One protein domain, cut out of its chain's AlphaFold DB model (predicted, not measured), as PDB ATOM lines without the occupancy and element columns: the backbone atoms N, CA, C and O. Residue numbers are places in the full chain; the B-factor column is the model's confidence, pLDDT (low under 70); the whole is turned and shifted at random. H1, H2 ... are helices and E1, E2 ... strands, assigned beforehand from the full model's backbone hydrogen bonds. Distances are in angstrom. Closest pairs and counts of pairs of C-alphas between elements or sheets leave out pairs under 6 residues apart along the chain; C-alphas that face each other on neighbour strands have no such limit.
ATOM      1  N   ASP A 558     -26.387  50.335 163.376       76.88
ATOM      2  CA  ASP A 558     -25.233  49.891 164.154       76.88
ATOM      3  C   ASP A 558     -24.083  50.912 164.098       76.88
ATOM      4  O   ASP A 558     -23.448  51.143 165.126       76.88
ATOM      5  N   GLN A 559     -23.862  51.573 162.954       82.81
ATOM      6  CA  GLN A 559     -22.901  52.676 162.816       82.81
ATOM      7  C   GLN A 559     -23.279  53.885 163.679       82.81
ATOM      8  O   GLN A 559     -22.442  54.355 164.450       82.81
ATOM      9  N   ILE A 560     -24.533  54.351 163.626       86.38
ATOM     10  CA  ILE A 560     -24.998  55.457 164.483       86.38
ATOM     11  C   ILE A 560     -24.870  55.079 165.961       86.38
ATOM     12  O   ILE A 560     -24.350  55.850 166.765       86.38
ATOM     13  N   ARG A 561     -25.255  53.853 166.338       89.62
ATOM     14  CA  ARG A 561     -25.090  53.365 167.714       89.62
ATOM     15  C   ARG A 561     -23.620  53.367 168.152       89.62
ATOM     16  O   ARG A 561     -23.333  53.700 169.300       89.62
ATOM     17  N   GLN A 562     -22.687  53.013 167.264       88.75
ATOM     18  CA  GLN A 562     -21.247  53.075 167.542       88.75
ATOM     19  C   GLN A 562     -20.752  54.516 167.714       88.75
ATOM     20  O   GLN A 562     -19.981  54.771 168.637       88.75
ATOM     21  N   GLN A 563     -21.212  55.458 166.887       89.81
ATOM     22  CA  GLN A 563     -20.864  56.878 167.003       89.81
ATOM     23  C   GLN A 563     -21.369  57.478 168.318       89.81
ATOM     24  O   GLN A 563     -20.593  58.082 169.057       89.81
ATOM     25  N   VAL A 564     -22.637  57.229 168.661       92.75
ATOM     26  CA  VAL A 564     -23.227  57.660 169.936       92.75
ATOM     27  C   VAL A 564     -22.473  57.041 171.113       92.75
ATOM     28  O   VAL A 564     -22.141  57.742 172.063       92.75
ATOM     29  N   SER A 565     -22.127  55.751 171.049       92.75
ATOM     30  CA  SER A 565     -21.328  55.092 172.091       92.75
ATOM     31  C   SER A 565     -19.927  55.701 172.233       92.75
ATOM     32  O   SER A 565     -19.467  55.918 173.356       92.75
ATOM     33  N   ALA A 566     -19.260  56.020 171.121       91.19
ATOM     34  CA  ALA A 566     -17.951  56.663 171.130       91.19
ATOM     35  C   ALA A 566     -18.006  58.062 171.759       91.19
ATOM     36  O   ALA A 566     -17.137  58.389 172.564       91.19
ATOM     37  N   TRP A 567     -19.040  58.852 171.446       93.88
ATOM     38  CA  TRP A 567     -19.266  60.151 172.079       93.88
ATOM     39  C   TRP A 567     -19.589  60.005 173.571       93.88
ATOM     40  O   TRP A 567     -18.922  60.631 174.387       93.88
ATOM     41  N   LEU A 568     -20.509  59.113 173.963       93.69
ATOM     42  CA  LEU A 568     -20.853  58.893 175.376       93.69
ATOM     43  C   LEU A 568     -19.617  58.567 176.226       93.69
ATOM     44  O   LEU A 568     -19.501  59.076 177.337       93.69
ATOM     45  N   ASN A 569     -18.669  57.788 175.693       93.56
ATOM     46  CA  ASN A 569     -17.422  57.426 176.376       93.56
ATOM     47  C   ASN A 569     -16.504  58.618 176.701       93.56
ATOM     48  O   ASN A 569     -15.615  58.475 177.542       93.56
ATOM     49  N   THR A 570     -16.692  59.778 176.064       92.94
ATOM     50  CA  THR A 570     -15.955  61.012 176.387       92.94
ATOM     51  C   THR A 570     -16.666  61.874 177.436       92.94
ATOM     52  O   THR A 570     -16.102  62.861 177.909       92.94
ATOM     53  N   THR A 571     -17.879  61.493 177.839       93.69
ATOM     54  CA  THR A 571     -18.738  62.242 178.765       93.69
ATOM     55  C   THR A 571     -18.939  61.486 180.088       93.69
ATOM     56  O   THR A 571     -18.639  60.293 180.178       93.69
ATOM     57  N   PRO A 572     -19.516  62.124 181.127       93.19
ATOM     58  CA  PRO A 572     -19.961  61.422 182.336       93.19
ATOM     59  C   PRO A 572     -21.022  60.336 182.088       93.19
ATOM     60  O   PRO A 572     -21.266  59.520 182.971       93.19
ATOM     61  N   TYR A 573     -21.633  60.308 180.898       95.69
ATOM     62  CA  TYR A 573     -22.685  59.367 180.510       95.69
ATOM     63  C   TYR A 573     -22.145  58.123 179.785       95.69
ATOM     64  O   TYR A 573     -22.894  57.440 179.085       95.69
ATOM     65  N   ALA A 574     -20.849  57.817 179.930       94.38
ATOM     66  CA  ALA A 574     -20.237  56.614 179.374       94.38
ATOM     67  C   ALA A 574     -21.054  55.365 179.744       94.38
ATOM     68  O   ALA A 574     -21.342  55.122 180.919       94.38
ATOM     69  N   ALA A 575     -21.429  54.577 178.735       94.62
ATOM     70  CA  ALA A 575     -22.404  53.503 178.872       94.62
ATOM     71  C   ALA A 575     -21.785  52.128 178.600       94.62
ATOM     72  O   ALA A 575     -21.048  51.932 177.636       94.62
ATOM     73  N   SER A 576     -22.123  51.161 179.449       92.56
ATOM     74  CA  SER A 576     -21.765  49.748 179.293       92.56
ATOM     75  C   SER A 576     -22.639  49.037 178.255       92.56
ATOM     76  O   SER A 576     -22.203  48.066 177.638       92.56
ATOM     77  N   LEU A 577     -23.863  49.532 178.049       92.25
ATOM     78  CA  LEU A 577     -24.843  48.998 177.111       92.25
ATOM     79  C   LEU A 577     -25.710  50.136 176.559       92.25
ATOM     80  O   LEU A 577     -26.116  51.023 177.311       92.25
ATOM     81  N   LEU A 578     -26.004  50.090 175.258       93.19
ATOM     82  CA  LEU A 578     -26.852  51.054 174.555       93.19
ATOM     83  C   LEU A 578     -27.940  50.303 173.769       93.19
ATOM     84  O   LEU A 578     -27.678  49.737 172.705       93.19
ATOM     85  N   GLU A 579     -29.153  50.258 174.317       92.56
ATOM     86  CA  GLU A 579     -30.285  49.492 173.782       92.56
ATOM     87  C   GLU A 579     -31.214  50.405 172.968       92.56
ATOM     88  O   GLU A 579     -31.671  51.409 173.503       92.56
ATOM     89  N   PRO A 580     -31.539  50.102 171.700       89.62
ATOM     90  CA  PRO A 580     -32.499  50.902 170.937       89.62
ATOM     91  C   PRO A 580     -33.891  50.909 171.584       89.62
ATOM     92  O   PRO A 580     -34.414  49.855 171.950       89.62
ATOM     93  N   LEU A 581     -34.515  52.083 171.666       85.31
ATOM     94  CA  LEU A 581     -35.903  52.261 172.091       85.31
ATOM     95  C   LEU A 581     -36.811  52.477 170.873       85.31
ATOM     96  O   LEU A 581     -36.460  53.172 169.920       85.31
ATOM     97  N   ALA A 582     -38.002  51.880 170.901       70.81
ATOM     98  CA  ALA A 582     -39.016  52.056 169.865       70.81
ATOM     99  C   ALA A 582     -39.967  53.209 170.226       70.81
ATOM    100  O   ALA A 582     -40.365  53.331 171.375       70.81
ATOM    101  N   GLY A 583     -40.381  54.017 169.243       59.62
ATOM    102  CA  GLY A 583     -41.459  55.003 169.424       59.62
ATOM    103  C   GLY A 583     -41.327  56.225 168.520       59.62
ATOM    104  O   GLY A 583     -42.283  56.564 167.829       59.62
ATOM    105  N   GLY A 584     -40.129  56.812 168.444       66.75
ATOM    106  CA  GLY A 584     -39.860  58.026 167.664       66.75
ATOM    107  C   GLY A 584     -39.745  57.790 166.156       66.75
ATOM    108  O   GLY A 584     -39.310  56.724 165.715       66.75
ATOM    109  N   GLN A 585     -40.137  58.794 165.364       66.62
ATOM    110  CA  GLN A 585     -40.038  58.769 163.899       66.62
ATOM    111  C   GLN A 585     -38.730  59.392 163.391       66.62
ATOM    112  O   GLN A 585     -38.092  58.834 162.494       66.62
ATOM    113  N   ALA A 586     -38.334  60.534 163.968       72.56
ATOM    114  CA  ALA A 586     -37.250  61.366 163.452       72.56
ATOM    115  C   ALA A 586     -35.864  61.032 164.028       72.56
ATOM    116  O   ALA A 586     -34.889  61.065 163.284       72.56
ATOM    117  N   ASN A 587     -35.759  60.678 165.312       85.25
ATOM    118  CA  ASN A 587     -34.469  60.516 166.000       85.25
ATOM    119  C   ASN A 587     -34.163  59.063 166.374       85.25
ATOM    120  O   ASN A 587     -35.068  58.252 166.581       85.25
ATOM    121  N   PHE A 588     -32.873  58.751 166.494       89.31
ATOM    122  CA  PHE A 588     -32.407  57.495 167.069       89.31
ATOM    123  C   PHE A 588     -32.440  57.608 168.589       89.31
ATOM    124  O   PHE A 588     -31.714  58.417 169.166       89.31
ATOM    125  N   THR A 589     -33.267  56.797 169.240       92.19
ATOM    126  CA  THR A 589     -33.427  56.829 170.696       92.19
ATOM    127  C   THR A 589     -32.904  55.539 171.308       92.19
ATOM    128  O   THR A 589     -33.209  54.447 170.826       92.19
ATOM    129  N   TYR A 590     -32.142  55.658 172.388       94.38
ATOM    130  CA  TYR A 590     -31.529  54.542 173.091       94.38
ATOM    131  C   TYR A 590     -31.744  54.645 174.602       94.38
ATOM    132  O   TYR A 590     -31.803  55.740 175.152       94.38
ATOM    133  N   ARG A 591     -31.788  53.504 175.283       95.19
ATOM    134  CA  ARG A 591     -31.586  53.367 176.724       95.19
ATOM    135  C   ARG A 591     -30.113  53.057 176.965       95.19
ATOM    136  O   ARG A 591     -29.605  52.051 176.469       95.19
ATOM    137  N   ALA A 592     -29.429  53.919 177.701       96.38
ATOM    138  CA  ALA A 592     -28.024  53.765 178.040       96.38
ATOM    139  C   ALA A 592     -27.872  53.317 179.499       96.38
ATOM    140  O   ALA A 592     -28.376  53.980 180.405       96.38
ATOM    141  N   HIS A 593     -27.147  52.220 179.721       96.38
ATOM    142  CA  HIS A 593     -26.773  51.728 181.051       96.38
ATOM    143  C   HIS A 593     -25.405  52.291 181.419       96.38
ATOM    144  O   HIS A 593     -24.391  51.866 180.856       96.38
ATOM    145  N   LEU A 594     -25.362  53.253 182.335       95.50
ATOM    146  CA  LEU A 594     -24.140  53.977 182.673       95.50
ATOM    147  C   LEU A 594     -23.106  53.057 183.333       95.50
ATOM    148  O   LEU A 594     -23.436  52.222 184.172       95.50
ATOM    149  N   ILE A 595     -21.833  53.223 182.967       95.00
ATOM    150  CA  ILE A 595     -20.712  52.510 183.605       95.00
ATOM    151  C   ILE A 595     -20.598  52.937 185.071       95.00
ATOM    152  O   ILE A 595     -20.398  52.103 185.952       95.00
ATOM    153  N   ASN A 596     -20.737  54.241 185.320       93.50
ATOM    154  CA  ASN A 596     -20.769  54.827 186.650       93.50
ATOM    155  C   ASN A 596     -22.104  55.562 186.821       93.50
ATOM    156  O   ASN A 596     -22.416  56.404 185.979       93.50
ATOM    157  N   PRO A 597     -22.876  55.288 187.885       93.69
ATOM    158  CA  PRO A 597     -24.063  56.077 188.190       93.69
ATOM    159  C   PRO A 597     -23.733  57.567 188.365       93.69
ATOM    160  O   PRO A 597     -22.645  57.914 188.835       93.69
ATOM    161  N   LEU A 598     -24.680  58.444 188.022       90.81
ATOM    162  CA  LEU A 598     -24.590  59.881 188.292       90.81
ATOM    163  C   LEU A 598     -24.592  60.155 189.808       90.81
ATOM    164  O   LEU A 598     -24.882  59.278 190.624       90.81
ATOM    165  N   ASN A 599     -24.292  61.395 190.201       88.75
ATOM    166  CA  ASN A 599     -24.173  61.788 191.614       88.75
ATOM    167  C   ASN A 599     -25.457  61.571 192.438       88.75
ATOM    168  O   ASN A 599     -25.379  61.417 193.655       88.75
ATOM    169  N   ASP A 600     -26.621  61.574 191.791       87.88
ATOM    170  CA  ASP A 600     -27.927  61.307 192.404       87.88
ATOM    171  C   ASP A 600     -28.287  59.807 192.446       87.88
ATOM    172  O   ASP A 600     -29.339  59.436 192.965       87.88
ATOM    173  N   GLY A 601     -27.402  58.939 191.946       89.94
ATOM    174  CA  GLY A 601     -27.598  57.495 191.858       89.94
ATOM    175  C   GLY A 601     -28.218  57.014 190.545       89.94
ATOM    176  O   GLY A 601     -28.398  55.806 190.391       89.94
ATOM    177  N   THR A 602     -28.518  57.905 189.593       90.75
ATOM    178  CA  THR A 602     -29.070  57.534 188.280       90.75
ATOM    179  C   THR A 602     -28.100  56.626 187.529       90.75
ATOM    180  O   THR A 602     -26.984  57.029 187.214       90.75
ATOM    181  N   ALA A 603     -28.521  55.395 187.236       94.25
ATOM    182  CA  ALA A 603     -27.709  54.401 186.527       94.25
ATOM    183  C   ALA A 603     -28.115  54.223 185.055       94.25
ATOM    184  O   ALA A 603     -27.407  53.563 184.296       94.25
ATOM    185  N   GLU A 604     -29.246  54.798 184.649       96.62
ATOM    186  CA  GLU A 604     -29.819  54.628 183.317       96.62
ATOM    187  C   GLU A 604     -30.334  55.964 182.790       96.62
ATOM    188  O   GLU A 604     -30.953  56.722 183.533       96.62
ATOM    189  N   VAL A 605     -30.094  56.242 181.510       96.38
ATOM    190  CA  VAL A 605     -30.537  57.475 180.839       96.38
ATOM    191  C   VAL A 605     -31.085  57.163 179.450       96.38
ATOM    192  O   VAL A 605     -30.749  56.138 178.851       96.38
ATOM    193  N   VAL A 606     -31.924  58.049 178.919       96.19
ATOM    194  CA  VAL A 606     -32.333  58.011 177.510       96.19
ATOM    195  C   VAL A 606     -31.371  58.870 176.702       96.19
ATOM    196  O   VAL A 606     -31.071  59.995 177.077       96.19
ATOM    197  N   VAL A 607     -30.892  58.354 175.576       95.62
ATOM    198  CA  VAL A 607     -30.036  59.086 174.641       95.62
ATOM    199  C   VAL A 607     -30.785  59.236 173.329       95.62
ATOM    200  O   VAL A 607     -31.116  58.238 172.692       95.62
ATOM    201  N   LYS A 608     -31.068  60.475 172.937       95.00
ATOM    202  CA  LYS A 608     -31.744  60.830 171.689       95.00
ATOM    203  C   LYS A 608     -30.722  61.492 170.769       95.00
ATOM    204  O   LYS A 608     -30.096  62.474 171.151       95.00
ATOM    205  N   HIS A 609     -30.534  60.940 169.581       93.44
ATOM    206  CA  HIS A 609     -29.559  61.416 168.608       93.44
ATOM    207  C   HIS A 609     -30.247  61.762 167.286       93.44
ATOM    208  O   HIS A 609     -31.018  60.961 166.744       93.44
ATOM    209  N   GLY A 610     -29.984  62.974 166.800       89.19
ATOM    210  CA  GLY A 610     -30.607  63.521 165.606       89.19
ATOM    211  C   GLY A 610     -29.692  63.529 164.394       89.19
ATOM    212  O   GLY A 610     -28.610  64.101 164.418       89.19
ATOM    213  N   GLU A 611     -30.196  62.978 163.298       85.19
ATOM    214  CA  GLU A 611     -29.566  63.014 161.980       85.19
ATOM    215  C   GLU A 611     -30.336  63.971 161.044       85.19
ATOM    216  O   GLU A 611     -31.495  64.316 161.329       85.19
ATOM    217  N   PRO A 612     -29.759  64.409 159.905       77.12
ATOM    218  CA  PRO A 612     -30.447  65.239 158.910       77.12
ATOM    219  C   PRO A 612     -31.526  64.475 158.110       77.12
ATOM    220  O   PRO A 612     -31.966  64.920 157.049       77.12
ATOM    221  N   TYR A 613     -31.956  63.316 158.612       69.06
ATOM    222  CA  TYR A 613     -33.000  62.447 158.082       69.06
ATOM    223  C   TYR A 613     -33.751  61.746 159.221       69.06
ATOM    224  O   TYR A 613     -33.277  61.683 160.355       69.06
ATOM    225  N   MET A 614     -34.941  61.221 158.922       67.44
ATOM    226  CA  MET A 614     -35.776  60.530 159.903       67.44
ATOM    227  C   MET A 614     -35.227  59.131 160.202       67.44
ATOM    228  O   MET A 614     -35.088  58.317 159.293       67.44
ATOM    229  N   ALA A 615     -35.004  58.794 161.471       72.81
ATOM    230  CA  ALA A 615     -34.474  57.488 161.872       72.81
ATOM    231  C   ALA A 615     -35.291  56.286 161.353       72.81
ATOM    232  O   ALA A 615     -34.716  55.279 160.939       72.81
ATOM    233  N   ARG A 616     -36.631  56.378 161.337       66.38
ATOM    234  CA  ARG A 616     -37.510  55.299 160.830       66.38
ATOM    235  C   ARG A 616     -37.706  55.305 159.321       66.38
ATOM    236  O   ARG A 616     -38.037  54.272 158.741       66.38
ATOM    237  N   HIS A 617     -37.478  56.449 158.693       62.00
ATOM    238  CA  HIS A 617     -37.579  56.619 157.254       62.00
ATOM    239  C   HIS A 617     -36.349  57.379 156.754       62.00
ATOM    240  O   HIS A 617     -36.487  58.541 156.385       62.00
ATOM    241  N   PRO A 618     -35.150  56.754 156.714       64.12
ATOM    242  CA  PRO A 618     -33.910  57.467 156.381       64.12
ATOM    243  C   PRO A 618     -33.894  58.116 154.988       64.12
ATOM    244  O   PRO A 618     -33.051  58.958 154.709       64.12
ATOM    245  N   ALA A 619     -34.844  57.746 154.122       48.66
ATOM    246  CA  ALA A 619     -35.093  58.400 152.838       48.66
ATOM    247  C   ALA A 619     -35.710  59.811 152.962       48.66
ATOM    248  O   ALA A 619     -35.651  60.588 152.014       48.66
ATOM    249  N   ASN A 620     -36.292  60.154 154.113       47.34
ATOM    250  CA  ASN A 620     -36.943  61.434 154.371       47.34
ATOM    251  C   ASN A 620     -35.973  62.360 155.113       47.34
ATOM    252  O   ASN A 620     -35.684  62.145 156.293       47.34
ATOM    253  N   ALA A 621     -35.480  63.397 154.434       59.50
ATOM    254  CA  ALA A 621     -34.657  64.429 155.059       59.50
ATOM    255  C   ALA A 621     -35.477  65.266 156.057       59.50
ATOM    256  O   ALA A 621     -36.632  65.603 155.799       59.50
ATOM    257  N   VAL A 622     -34.860  65.647 157.174       63.56
ATOM    258  CA  VAL A 622     -35.448  66.548 158.174       63.56
ATOM    259  C   VAL A 622     -34.344  67.396 158.807       63.56
ATOM    260  O   VAL A 622     -33.231  66.926 159.024       63.56
ATOM    261  N   THR A 623     -34.625  68.670 159.081       75.31
ATOM    262  CA  THR A 623     -33.623  69.598 159.630       75.31
ATOM    263  C   THR A 623     -33.141  69.164 161.016       75.31
ATOM    264  O   THR A 623     -33.948  68.821 161.880       75.31
ATOM    265  N   VAL A 624     -31.824  69.196 161.253       82.00
ATOM    266  CA  VAL A 624     -31.226  68.937 162.580       82.00
ATOM    267  C   VAL A 624     -31.453  70.079 163.569       82.00
ATOM    268  O   VAL A 624     -31.270  69.877 164.766       82.00
ATOM    269  N   ASN A 625     -31.916  71.247 163.101       81.56
ATOM    270  CA  ASN A 625     -32.260  72.378 163.970       81.56
ATOM    271  C   ASN A 625     -33.306  71.980 165.024       81.56
ATOM    272  O   ASN A 625     -33.273  72.497 166.136       81.56
ATOM    273  N   ARG A 626     -34.172  71.000 164.720       84.88
ATOM    274  CA  ARG A 626     -35.146  70.427 165.667       84.88
ATOM    275  C   ARG A 626     -34.493  69.944 166.973       84.88
ATOM    276  O   ARG A 626     -35.059  70.089 168.050       84.88
ATOM    277  N   CYS A 627     -33.266  69.426 166.892       89.62
ATOM    278  CA  CYS A 627     -32.518  68.942 168.050       89.62
ATOM    279  C   CYS A 627     -31.987  70.104 168.894       89.62
ATOM    280  O   CYS A 627     -31.978  70.013 170.118       89.62
ATOM    281  N   ASP A 628     -31.559  71.195 168.247       87.88
ATOM    282  CA  ASP A 628     -31.109  72.405 168.941       87.88
ATOM    283  C   ASP A 628     -32.271  73.104 169.653       87.88
ATOM    284  O   ASP A 628     -32.084  73.630 170.753       87.88
ATOM    285  N   VAL A 629     -33.455  73.086 169.031       88.50
ATOM    286  CA  VAL A 629     -34.717  73.558 169.612       88.50
ATOM    287  C   VAL A 629     -35.076  72.728 170.844       88.50
ATOM    288  O   VAL A 629     -35.251  73.294 171.922       88.50
ATOM    289  N   GLU A 630     -35.120  71.397 170.723       92.31
ATOM    290  CA  GLU A 630     -35.444  70.511 171.848       92.31
ATOM    291  C   GLU A 630     -34.451  70.680 173.007       92.31
ATOM    292  O   GLU A 630     -34.857  70.838 174.158       92.31
ATOM    293  N   GLY A 631     -33.148  70.705 172.708       90.94
ATOM    294  CA  GLY A 631     -32.102  70.890 173.710       90.94
ATOM    295  C   GLY A 631     -32.210  72.222 174.455       90.94
ATOM    296  O   GLY A 631     -32.021  72.259 175.671       90.94
ATOM    297  N   GLU A 632     -32.545  73.308 173.757       88.75
ATOM    298  CA  GLU A 632     -32.735  74.628 174.368       88.75
ATOM    299  C   GLU A 632     -33.993  74.682 175.242       88.75
ATOM    300  O   GLU A 632     -33.909  75.099 176.399       88.75
ATOM    301  N   ILE A 633     -35.135  74.216 174.726       90.75
ATOM    302  CA  ILE A 633     -36.410  74.198 175.459       90.75
ATOM    303  C   ILE A 633     -36.274  73.379 176.741       90.75
ATOM    304  O   ILE A 633     -36.672  73.826 177.816       90.75
ATOM    305  N   LEU A 634     -35.667  72.195 176.656       92.81
ATOM    306  CA  LEU A 634     -35.482  71.344 177.824       92.81
ATOM    307  C   LEU A 634     -34.462  71.912 178.813       92.81
ATOM    308  O   LEU A 634     -34.630  71.726 180.018       92.81
ATOM    309  N   SER A 635     -33.423  72.605 178.342       88.06
ATOM    310  CA  SER A 635     -32.487  73.313 179.224       88.06
ATOM    311  C   SER A 635     -33.194  74.423 180.007       88.06
ATOM    312  O   SER A 635     -32.973  74.573 181.211       88.06
ATOM    313  N   GLU A 636     -34.070  75.177 179.342       87.38
ATOM    314  CA  GLU A 636     -34.853  76.241 179.967       87.38
ATOM    315  C   GLU A 636     -35.851  75.666 180.979       87.38
ATOM    316  O   GLU A 636     -35.847  76.066 182.139       87.38
ATOM    317  N   LEU A 637     -36.614  74.636 180.601       89.56
ATOM    318  CA  LEU A 637     -37.570  73.963 181.491       89.56
ATOM    319  C   LEU A 637     -36.898  73.173 182.626       89.56
ATOM    320  O   LEU A 637     -37.528  72.916 183.646       89.56
ATOM    321  N   SER A 638     -35.621  72.808 182.490       86.56
ATOM    322  CA  SER A 638     -34.842  72.239 183.600       86.56
ATOM    323  C   SER A 638     -34.407  73.315 184.600       86.56
ATOM    324  O   SER A 638     -34.277  73.033 185.790       86.56
ATOM    325  N   THR A 639     -34.196  74.548 184.130       85.19
ATOM    326  CA  THR A 639     -33.809  75.695 184.969       85.19
ATOM    327  C   THR A 639     -35.026  76.335 185.638       85.19
ATOM    328  O   THR A 639     -34.984  76.661 186.824       85.19
ATOM    329  N   ASN A 640     -36.119  76.469 184.887       86.56
ATOM    330  CA  ASN A 640     -37.377  77.090 185.280       86.56
ATOM    331  C   ASN A 640     -38.532  76.083 185.102       86.56
ATOM    332  O   ASN A 640     -39.311  76.185 184.151       86.56
ATOM    333  N   PRO A 641     -38.644  75.075 185.989       88.00
ATOM    334  CA  PRO A 641     -39.604  73.992 185.825       88.00
ATOM    335  C   PRO A 641     -41.054  74.453 185.966       88.00
ATOM    336  O   PRO A 641     -41.420  75.210 186.868       88.00
ATOM    337  N   ILE A 642     -41.906  73.914 185.092       89.81
ATOM    338  CA  ILE A 642     -43.361  74.011 185.191       89.81
ATOM    339  C   ILE A 642     -43.862  72.735 185.850       89.81
ATOM    340  O   ILE A 642     -44.113  71.739 185.178       89.81
ATOM    341  N   ASP A 643     -44.033  72.776 187.166       87.75
ATOM    342  CA  ASP A 643     -44.665  71.684 187.895       87.75
ATOM    343  C   ASP A 643     -46.122  72.048 188.197       87.75
ATOM    344  O   ASP A 643     -46.442  73.054 188.846       87.75
ATOM    345  N   VAL A 644     -47.042  71.221 187.706       91.31
ATOM    346  CA  VAL A 644     -48.465  71.328 188.034       91.31
ATOM    347  C   VAL A 644     -48.844  70.145 188.892       91.31
ATOM    348  O   VAL A 644     -48.682  69.011 188.469       91.31
ATOM    349  N   ALA A 645     -49.385  70.403 190.077       88.38
ATOM    350  CA  ALA A 645     -49.987  69.383 190.919       88.38
ATOM    351  C   ALA A 645     -51.464  69.713 191.124       88.38
ATOM    352  O   ALA A 645     -51.807  70.820 191.545       88.38
ATOM    353  N   GLN A 646     -52.336  68.749 190.844       85.19
ATOM    354  CA  GLN A 646     -53.764  68.867 191.087       85.19
ATOM    355  C   GLN A 646     -54.249  67.658 191.881       85.19
ATOM    356  O   GLN A 646     -54.217  66.523 191.409       85.19
TER     357      GLN A 646
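What this domain is: This is residues 558 to 646 of the 941 residues of the protein "APH domain-containing protein" of Fusarium oxysporum Fo47 (UniProt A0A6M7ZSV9). A strongly twisted three-stranded sheet has H1 over one face; a long loop, residues 610 to 624, leads to H2, off the sheet. Residues 629 to 646, of which 629 to 639 belong to H2 and 644 to 646 to E4, stick out. The printed part has 89 residues, with two named helices and four named strands in the order H1 E1 E2 E3 H2 E4; the class is mixed. The antiparallel sheet runs E1 - E2 - E3. It is only just loose, close to compact, with radius of gyration of the C-alphas 14.7 A and spans of 41 by 33 by 24 A.

Where its parts are: E1 is residues 575 to 580, 13.1 A; E2 588 to 594, 18.0 A; E3 604 to 609, 16.2 A. H1, residues 558 to 568, 15.0 A, begins at C-alpha (-25.233, 49.891, 164.154). H2 is 625 to 639, 21.3 A; E4, 644 to 646, 6.6 A, ends at (-53.764, 68.867, 191.087).

How they stand to each other: E1 E2 E3 form a meander, each strand the antiparallel neighbour of the one before, in two hairpins; N 579 and O 591 are 2.8 A apart, N 590 and O 607 2.8 A, within hydrogen-bond range. H1 is on the sheet, two layers, at a height of 8.6 A, slantwise at 49 degrees to E2 on the local plane; the closest C-alphas of H1 and E1, Leu 568 and Ala 575, are 6.6 A apart. H2 is not on the sheet; E4 pairs with no named strand and is apart from H2. In H1 and H2 every O i to N i+4 pair is within range.

The domain as a whole: The farthest C-alphas, Gln 559 and Gln 646, are 44.9 A apart. The printed part has no cut; the link E3 to H2 is long. pLDDT is under 70 at residues 583 to 585, 613 to 614 and 616 to 622.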